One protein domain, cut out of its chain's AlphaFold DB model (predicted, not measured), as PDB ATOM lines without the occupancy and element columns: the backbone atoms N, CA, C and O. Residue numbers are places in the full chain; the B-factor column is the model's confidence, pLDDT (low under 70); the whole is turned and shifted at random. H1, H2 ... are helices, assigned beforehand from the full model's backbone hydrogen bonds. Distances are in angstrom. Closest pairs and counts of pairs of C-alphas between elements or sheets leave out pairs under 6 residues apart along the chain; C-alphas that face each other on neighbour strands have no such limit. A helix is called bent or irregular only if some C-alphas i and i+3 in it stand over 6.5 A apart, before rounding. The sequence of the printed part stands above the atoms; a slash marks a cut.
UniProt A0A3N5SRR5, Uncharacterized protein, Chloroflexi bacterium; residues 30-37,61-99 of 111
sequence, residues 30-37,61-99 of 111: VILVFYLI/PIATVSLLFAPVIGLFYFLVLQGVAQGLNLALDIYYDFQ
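What this domain is: This is residues 30 to 37 and 61 to 99 of the 111 residues of an uncharacterized protein of Chloroflexi bacterium (UniProt A0A3N5SRR5). One long helix, H2, makes nearly the whole length of this rod, and a short helix, H1, packs side by side on a part of it, running the opposite way. H2 is kinked near its beginning, and its two end stretches, residues 61 to 68 and residues 82 to 97, stick out free of H1. The printed part has 47 residues with two named helices, H1 then H2, and no named strand; the class is all helix. It is extended, with a radius of gyration of the C-alphas of 16.3 A, and spans 54 by 21 by 5 A.

Where its parts are: H1 holds residues 30 to 37 and begins at C-alpha 30, (-48.831, 105.424, -10.432). H2 holds residues 61 to 97 and measures 50.1 A from its first C-alpha, at (-36.223, 96.215, 14.226), to its last, at (-50.509, 79.414, -30.723). H2 has a kink of 47 degrees near residue 68. It is irregular, but only just: C-alphas 67 and 70 are 6.9 A apart.

How they stand to each other: H1 and H2 touch, with 15 pairs of C-alphas within 8 A. H2 touches H1 with residues 70 to 78 alone. The closest C-alphas of the two are those of Leu 32 and Gly 74, 5.2 A apart. Their lines stand at a shallow tilt of 18 degrees, and they run opposite ways; the line of H2 is a rough one. In H1 every O i to N i+4 pair is within hydrogen-bond range; in H2 31 of 33 are.

The domain as a whole: The two C-alphas farthest apart are those of Ala 63 and Gln 99, at 54.0 A. Residues 38 to 60 are not printed, and C-alphas 37 and 61 are 22.7 A apart across this cut, which the link from H1 to H2 spans. Residues 82 to 99 stand free, of which 82 to 97 belong to H2. The mean pLDDT of the printed part is 83.1, and residue 99 is under 70.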
ATOM      1  N   VAL A  30     -48.198 104.388 -11.267       87.56
ATOM      2  CA  VAL A  30     -48.831 105.424 -10.432       87.56
ATOM      3  C   VAL A  30     -48.801 105.032  -8.954       87.56
ATOM      4  O   VAL A  30     -48.412 105.844  -8.117       87.56
ATOM      5  N   ILE A  31     -49.151 103.783  -8.631       84.69
ATOM      6  CA  ILE A  31     -49.094 103.259  -7.259       84.69
ATOM      7  C   ILE A  31     -47.654 103.287  -6.740       84.69
ATOM      8  O   ILE A  31     -47.418 103.749  -5.624       84.69
ATOM      9  N   LEU A  32     -46.684 102.854  -7.551       82.56
ATOM     10  CA  LEU A  32     -45.273 102.880  -7.171       82.56
ATOM     11  C   LEU A  32     -44.805 104.305  -6.837       82.56
ATOM     12  O   LEU A  32     -44.199 104.518  -5.790       82.56
ATOM     13  N   VAL A  33     -45.114 105.282  -7.695       86.94
ATOM     14  CA  VAL A  33     -44.757 106.693  -7.472       86.94
ATOM     15  C   VAL A  33     -45.422 107.235  -6.211       86.94
ATOM     16  O   VAL A  33     -44.769 107.923  -5.429       86.94
ATOM     17  N   PHE A  34     -46.691 106.902  -5.976       90.50
ATOM     18  CA  PHE A  34     -47.404 107.326  -4.774       90.50
ATOM     19  C   PHE A  34     -46.712 106.829  -3.498       90.50
ATOM     20  O   PHE A  34     -46.379 107.631  -2.626       90.50
ATOM     21  N   TYR A  35     -46.413 105.530  -3.417       84.94
ATOM     22  CA  TYR A  35     -45.711 104.959  -2.264       84.94
ATOM     23  C   TYR A  35     -44.275 105.474  -2.126       84.94
ATOM     24  O   TYR A  35     -43.790 105.619  -1.005       84.94
ATOM     25  N   LEU A  36     -43.605 105.795  -3.234       85.81
ATOM     26  CA  LEU A  36     -42.283 106.415  -3.204       85.81
ATOM     27  C   LEU A  36     -42.339 107.823  -2.593       85.81
ATOM     28  O   LEU A  36     -41.497 108.162  -1.766       85.81
ATOM     29  N   ILE A  37     -43.345 108.627  -2.949       87.88
ATOM     30  CA  ILE A  37     -43.566 109.950  -2.347       87.88
ATOM     31  C   ILE A  37     -43.888 109.813  -0.855       87.88
ATOM     32  O   ILE A  37     -43.306 110.530  -0.044       87.88
ATOM     33  N   PRO A  61     -35.684  96.988  15.340       86.88
ATOM     34  CA  PRO A  61     -36.223  96.215  14.226       86.88
ATOM     35  C   PRO A  61     -37.623  96.693  13.831       86.88
ATOM     36  O   PRO A  61     -37.916  96.827  12.649       86.88
ATOM     37  N   ILE A  62     -38.465  97.016  14.816       86.19
ATOM     38  CA  ILE A  62     -39.845  97.465  14.600       86.19
ATOM     39  C   ILE A  62     -39.857  98.836  13.913       86.19
ATOM     40  O   ILE A  62     -40.582  99.023  12.936       86.19
ATOM     41  N   ALA A  63     -39.011  99.768  14.361       83.31
ATOM     42  CA  ALA A  63     -38.868 101.082  13.732       83.31
ATOM     43  C   ALA A  63     -38.377 100.976  12.276       83.31
ATOM     44  O   ALA A  63     -38.929 101.615  11.382       83.31
ATOM     45  N   THR A  64     -37.394 100.109  12.023       84.12
ATOM     46  CA  THR A  64     -36.876  99.853  10.668       84.12
ATOM     47  C   THR A  64     -37.949  99.255   9.758       84.12
ATOM     48  O   THR A  64     -38.109  99.692   8.619       84.12
ATOM     49  N   VAL A  65     -38.715  98.281  10.260       86.50
ATOM     50  CA  VAL A  65     -39.823  97.673   9.510       86.50
ATOM     51  C   VAL A  65     -40.894  98.710   9.200       86.50
ATOM     52  O   VAL A  65     -41.340  98.772   8.062       86.50
ATOM     53  N   SER A  66     -41.265  99.558  10.163       85.00
ATOM     54  CA  SER A  66     -42.248 100.625   9.944       85.00
ATOM     55  C   SER A  66     -41.803 101.603   8.857       85.00
ATOM     56  O   SER A  66     -42.622 102.010   8.039       85.00
ATOM     57  N   LEU A  67     -40.515 101.954   8.822       84.38
ATOM     58  CA  LEU A  67     -39.961 102.873   7.829       84.38
ATOM     59  C   LEU A  67     -39.948 102.270   6.418       84.38
ATOM     60  O   LEU A  67     -40.258 102.939   5.436       84.38
ATOM     61  N   LEU A  68     -39.584 100.991   6.313       86.69
ATOM     62  CA  LEU A  68     -39.505 100.284   5.035       86.69
ATOM     63  C   LEU A  68     -40.850  99.704   4.588       86.69
ATOM     64  O   LEU A  68     -40.968  99.245   3.455       86.69
ATOM     65  N   PHE A  69     -41.878  99.741   5.432       85.94
ATOM     66  CA  PHE A  69     -43.182  99.167   5.120       85.94
ATOM     67  C   PHE A  69     -43.808  99.805   3.876       85.94
ATOM     68  O   PHE A  69     -44.191  99.094   2.948       85.94
ATOM     69  N   ALA A  70     -43.858 101.139   3.818       82.25
ATOM     70  CA  ALA A  70     -44.425 101.871   2.687       82.25
ATOM     71  C   ALA A  70     -43.770 101.509   1.333       82.25
ATOM     72  O   ALA A  70     -44.500 101.100   0.423       82.25
ATOM     73  N   PRO A  71     -42.432 101.573   1.163       83.19
ATOM     74  CA  PRO A  71     -41.808 101.210  -0.107       83.19
ATOM     75  C   PRO A  71     -41.911  99.710  -0.409       83.19
ATOM     76  O   PRO A  71     -42.081  99.349  -1.571       83.19
ATOM     77  N   VAL A  72     -41.863  98.830   0.600       89.56
ATOM     78  CA  VAL A  72     -42.010  97.376   0.398       89.56
ATOM     79  C   VAL A  72     -43.405  97.027  -0.119       89.56
ATOM     80  O   VAL A  72     -43.527  96.252  -1.066       89.56
ATOM     81  N   ILE A  73     -44.456  97.624   0.446       87.06
ATOM     82  CA  ILE A  73     -45.834  97.416  -0.014       87.06
ATOM     83  C   ILE A  73     -46.041  97.993  -1.417       87.06
ATOM     84  O   ILE A  73     -46.621  97.323  -2.273       87.06
ATOM     85  N   GLY A  74     -45.529  99.196  -1.689       79.06
ATOM     86  CA  GLY A  74     -45.581  99.781  -3.032       79.06
ATOM     87  C   GLY A  74     -44.887  98.904  -4.077       79.06
ATOM     88  O   GLY A  74     -45.446  98.644  -5.144       79.06
ATOM     89  N   LEU A  75     -43.706  98.381  -3.742       85.81
ATOM     90  CA  LEU A  75     -42.950  97.468  -4.597       85.81
ATOM     91  C   LEU A  75     -43.680  96.133  -4.788       85.81
ATOM     92  O   LEU A  75     -43.715  95.612  -5.900       85.81
ATOM     93  N   PHE A  76     -44.322  95.610  -3.744       88.50
ATOM     94  CA  PHE A  76     -45.149  94.410  -3.841       88.50
ATOM     95  C   PHE A  76     -46.312  94.596  -4.826       88.50
ATOM     96  O   PHE A  76     -46.454  93.800  -5.755       88.50
ATOM     97  N   TYR A  77     -47.101  95.668  -4.692       80.81
ATOM     98  CA  TYR A  77     -48.191  95.960  -5.634       80.81
ATOM     99  C   TYR A  77     -47.687  96.160  -7.061       80.81
ATOM    100  O   TYR A  77     -48.290  95.648  -8.008       80.81
ATOM    101  N   PHE A  78     -46.566  96.865  -7.215       83.12
ATOM    102  CA  PHE A  78     -45.935  97.059  -8.511       83.12
ATOM    103  C   PHE A  78     -45.581  95.723  -9.170       83.12
ATOM    104  O   PHE A  78     -45.962  95.491 -10.319       83.12
ATOM    105  N   LEU A  79     -44.918  94.824  -8.434       89.00
ATOM    106  CA  LEU A  79     -44.533  93.498  -8.919       89.00
ATOM    107  C   LEU A  79     -45.742  92.623  -9.254       89.00
ATOM    108  O   LEU A  79     -45.738  91.975 -10.296       89.00
ATOM    109  N   VAL A  80     -46.788  92.626  -8.422       88.00
ATOM    110  CA  VAL A  80     -48.021  91.871  -8.698       88.00
ATOM    111  C   VAL A  80     -48.663  92.355  -9.996       88.00
ATOM    112  O   VAL A  80     -48.967  91.547 -10.870       88.00
ATOM    113  N   LEU A  81     -48.816  93.669 -10.172       81.88
ATOM    114  CA  LEU A  81     -49.415  94.227 -11.386       81.88
ATOM    115  C   LEU A  81     -48.528  94.031 -12.625       81.88
ATOM    116  O   LEU A  81     -49.048  93.787 -13.714       81.88
ATOM    117  N   GLN A  82     -47.202  94.085 -12.476       80.62
ATOM    118  CA  GLN A  82     -46.275  93.715 -13.548       80.62
ATOM    119  C   GLN A  82     -46.408  92.238 -13.925       80.62
ATOM    120  O   GLN A  82     -46.457  91.921 -15.114       80.62
ATOM    121  N   GLY A  83     -46.509  91.354 -12.932       86.25
ATOM    122  CA  GLY A  83     -46.723  89.925 -13.127       86.25
ATOM    123  C   GLY A  83     -48.036  89.638 -13.850       86.25
ATOM    124  O   GLY A  83     -48.039  88.878 -14.810       86.25
ATOM    125  N   VAL A  84     -49.131  90.307 -13.472       80.00
ATOM    126  CA  VAL A  84     -50.420  90.203 -14.179       80.00
ATOM    127  C   VAL A  84     -50.289  90.673 -15.628       80.00
ATOM    128  O   VAL A  84     -50.753  89.984 -16.530       80.00
ATOM    129  N   ALA A  85     -49.624  91.803 -15.878       79.25
ATOM    130  CA  ALA A  85     -49.430  92.312 -17.235       79.25
ATOM    131  C   ALA A  85     -48.602  91.355 -18.114       79.25
ATOM    132  O   ALA A  85     -48.936  91.148 -19.278       79.25
ATOM    133  N   GLN A  86     -47.532  90.771 -17.567       81.50
ATOM    134  CA  GLN A  86     -46.713  89.781 -18.274       81.50
ATOM    135  C   GLN A  86     -47.464  88.460 -18.474       81.50
ATOM    136  O   GLN A  86     -47.410  87.889 -19.558       81.50
ATOM    137  N   GLY A  87     -48.211  88.011 -17.463       84.69
ATOM    138  CA  GLY A  87     -49.030  86.805 -17.532       84.69
ATOM    139  C   GLY A  87     -50.142  86.909 -18.571       84.69
ATOM    140  O   GLY A  87     -50.361  85.959 -19.310       84.69
ATOM    141  N   LEU A  88     -50.795  88.070 -18.689       80.31
ATOM    142  CA  LEU A  88     -51.822  88.296 -19.710       80.31
ATOM    143  C   LEU A  88     -51.232  88.279 -21.127       80.31
ATOM    144  O   LEU A  88     -51.836  87.714 -22.030       80.31
ATOM    145  N   ASN A  89     -50.041  88.857 -21.312       77.12
ATOM    146  CA  ASN A  89     -49.335  88.811 -22.594       77.12
ATOM    147  C   ASN A  89     -48.940  87.378 -22.980       77.12
ATOM    148  O   ASN A  89     -49.117  86.995 -24.128       77.12
ATOM    149  N   LEU A  90     -48.440  86.584 -22.028       84.19
ATOM    150  CA  LEU A  90     -48.117  85.174 -22.267       84.19
ATOM    151  C   LEU A  90     -49.377  84.346 -22.551       84.19
ATOM    152  O   LEU A  90     -49.363  83.467 -23.402       84.19
ATOM    153  N   ALA A  91     -50.478  84.627 -21.852       79.56
ATOM    154  CA  ALA A  91     -51.751  83.956 -22.093       79.56
ATOM    155  C   ALA A  91     -52.306  84.258 -23.492       79.56
ATOM    156  O   ALA A  91     -52.855  83.356 -24.117       79.56
ATOM    157  N   LEU A  92     -52.145  85.493 -23.986       77.62
ATOM    158  CA  LEU A  92     -52.464  85.842 -25.371       77.62
ATOM    159  C   LEU A  92     -51.597  85.056 -26.357       77.62
ATOM    160  O   LEU A  92     -52.141  84.448 -27.265       77.62
ATOM    161  N   ASP A  93     -50.280  85.031 -26.149       80.56
ATOM    162  CA  ASP A  93     -49.335  84.300 -27.007       80.56
ATOM    163  C   ASP A  93     -49.719  82.815 -27.134       80.56
ATOM    164  O   ASP A  93     -49.866  82.285 -28.231       80.56
ATOM    165  N   ILE A  94     -50.027  82.178 -26.000       82.62
ATOM    166  CA  ILE A  94     -50.506  80.793 -25.939       82.62
ATOM    167  C   ILE A  94     -51.880  80.627 -26.612       82.62
ATOM    168  O   ILE A  94     -52.133  79.617 -27.263       82.62
ATOM    169  N   TYR A  95     -52.793  81.587 -26.443       78.06
ATOM    170  CA  TYR A  95     -54.109  81.537 -27.077       78.06
ATOM    171  C   TYR A  95     -53.997  81.565 -28.605       78.06
ATOM    172  O   TYR A  95     -54.668  80.765 -29.253       78.06
ATOM    173  N   TYR A  96     -53.134  82.416 -29.169       73.94
ATOM    174  CA  TYR A  96     -52.876  82.444 -30.613       73.94
ATOM    175  C   TYR A  96     -52.168  81.189 -31.108       73.94
ATOM    176  O   TYR A  96     -52.562  80.654 -32.131       73.94
ATOM    177  N   ASP A  97     -51.191  80.667 -30.365       79.69
ATOM    178  CA  ASP A  97     -50.509  79.414 -30.723       79.69
ATOM    179  C   ASP A  97     -51.483  78.216 -30.779       79.69
ATOM    180  O   ASP A  97     -51.359  77.323 -31.616       79.69
ATOM    181  N   PHE A  98     -52.513  78.214 -29.922       75.88
ATOM    182  CA  PHE A  98     -53.568  77.195 -29.926       75.88
ATOM    183  C   PHE A  98     -54.751  77.491 -30.853       75.88
ATOM    184  O   PHE A  98     -55.616  76.622 -31.009       75.88
ATOM    185  N   GLN A  99     -54.809  78.673 -31.464       65.69
ATOM    186  CA  GLN A  99     -55.697  78.948 -32.586       65.69
ATOM    187  C   GLN A  99     -54.884  78.784 -33.871       65.69
ATOM    188  O   GLN A  99     -54.310  79.769 -34.330       65.69
TER     189      GLN A  99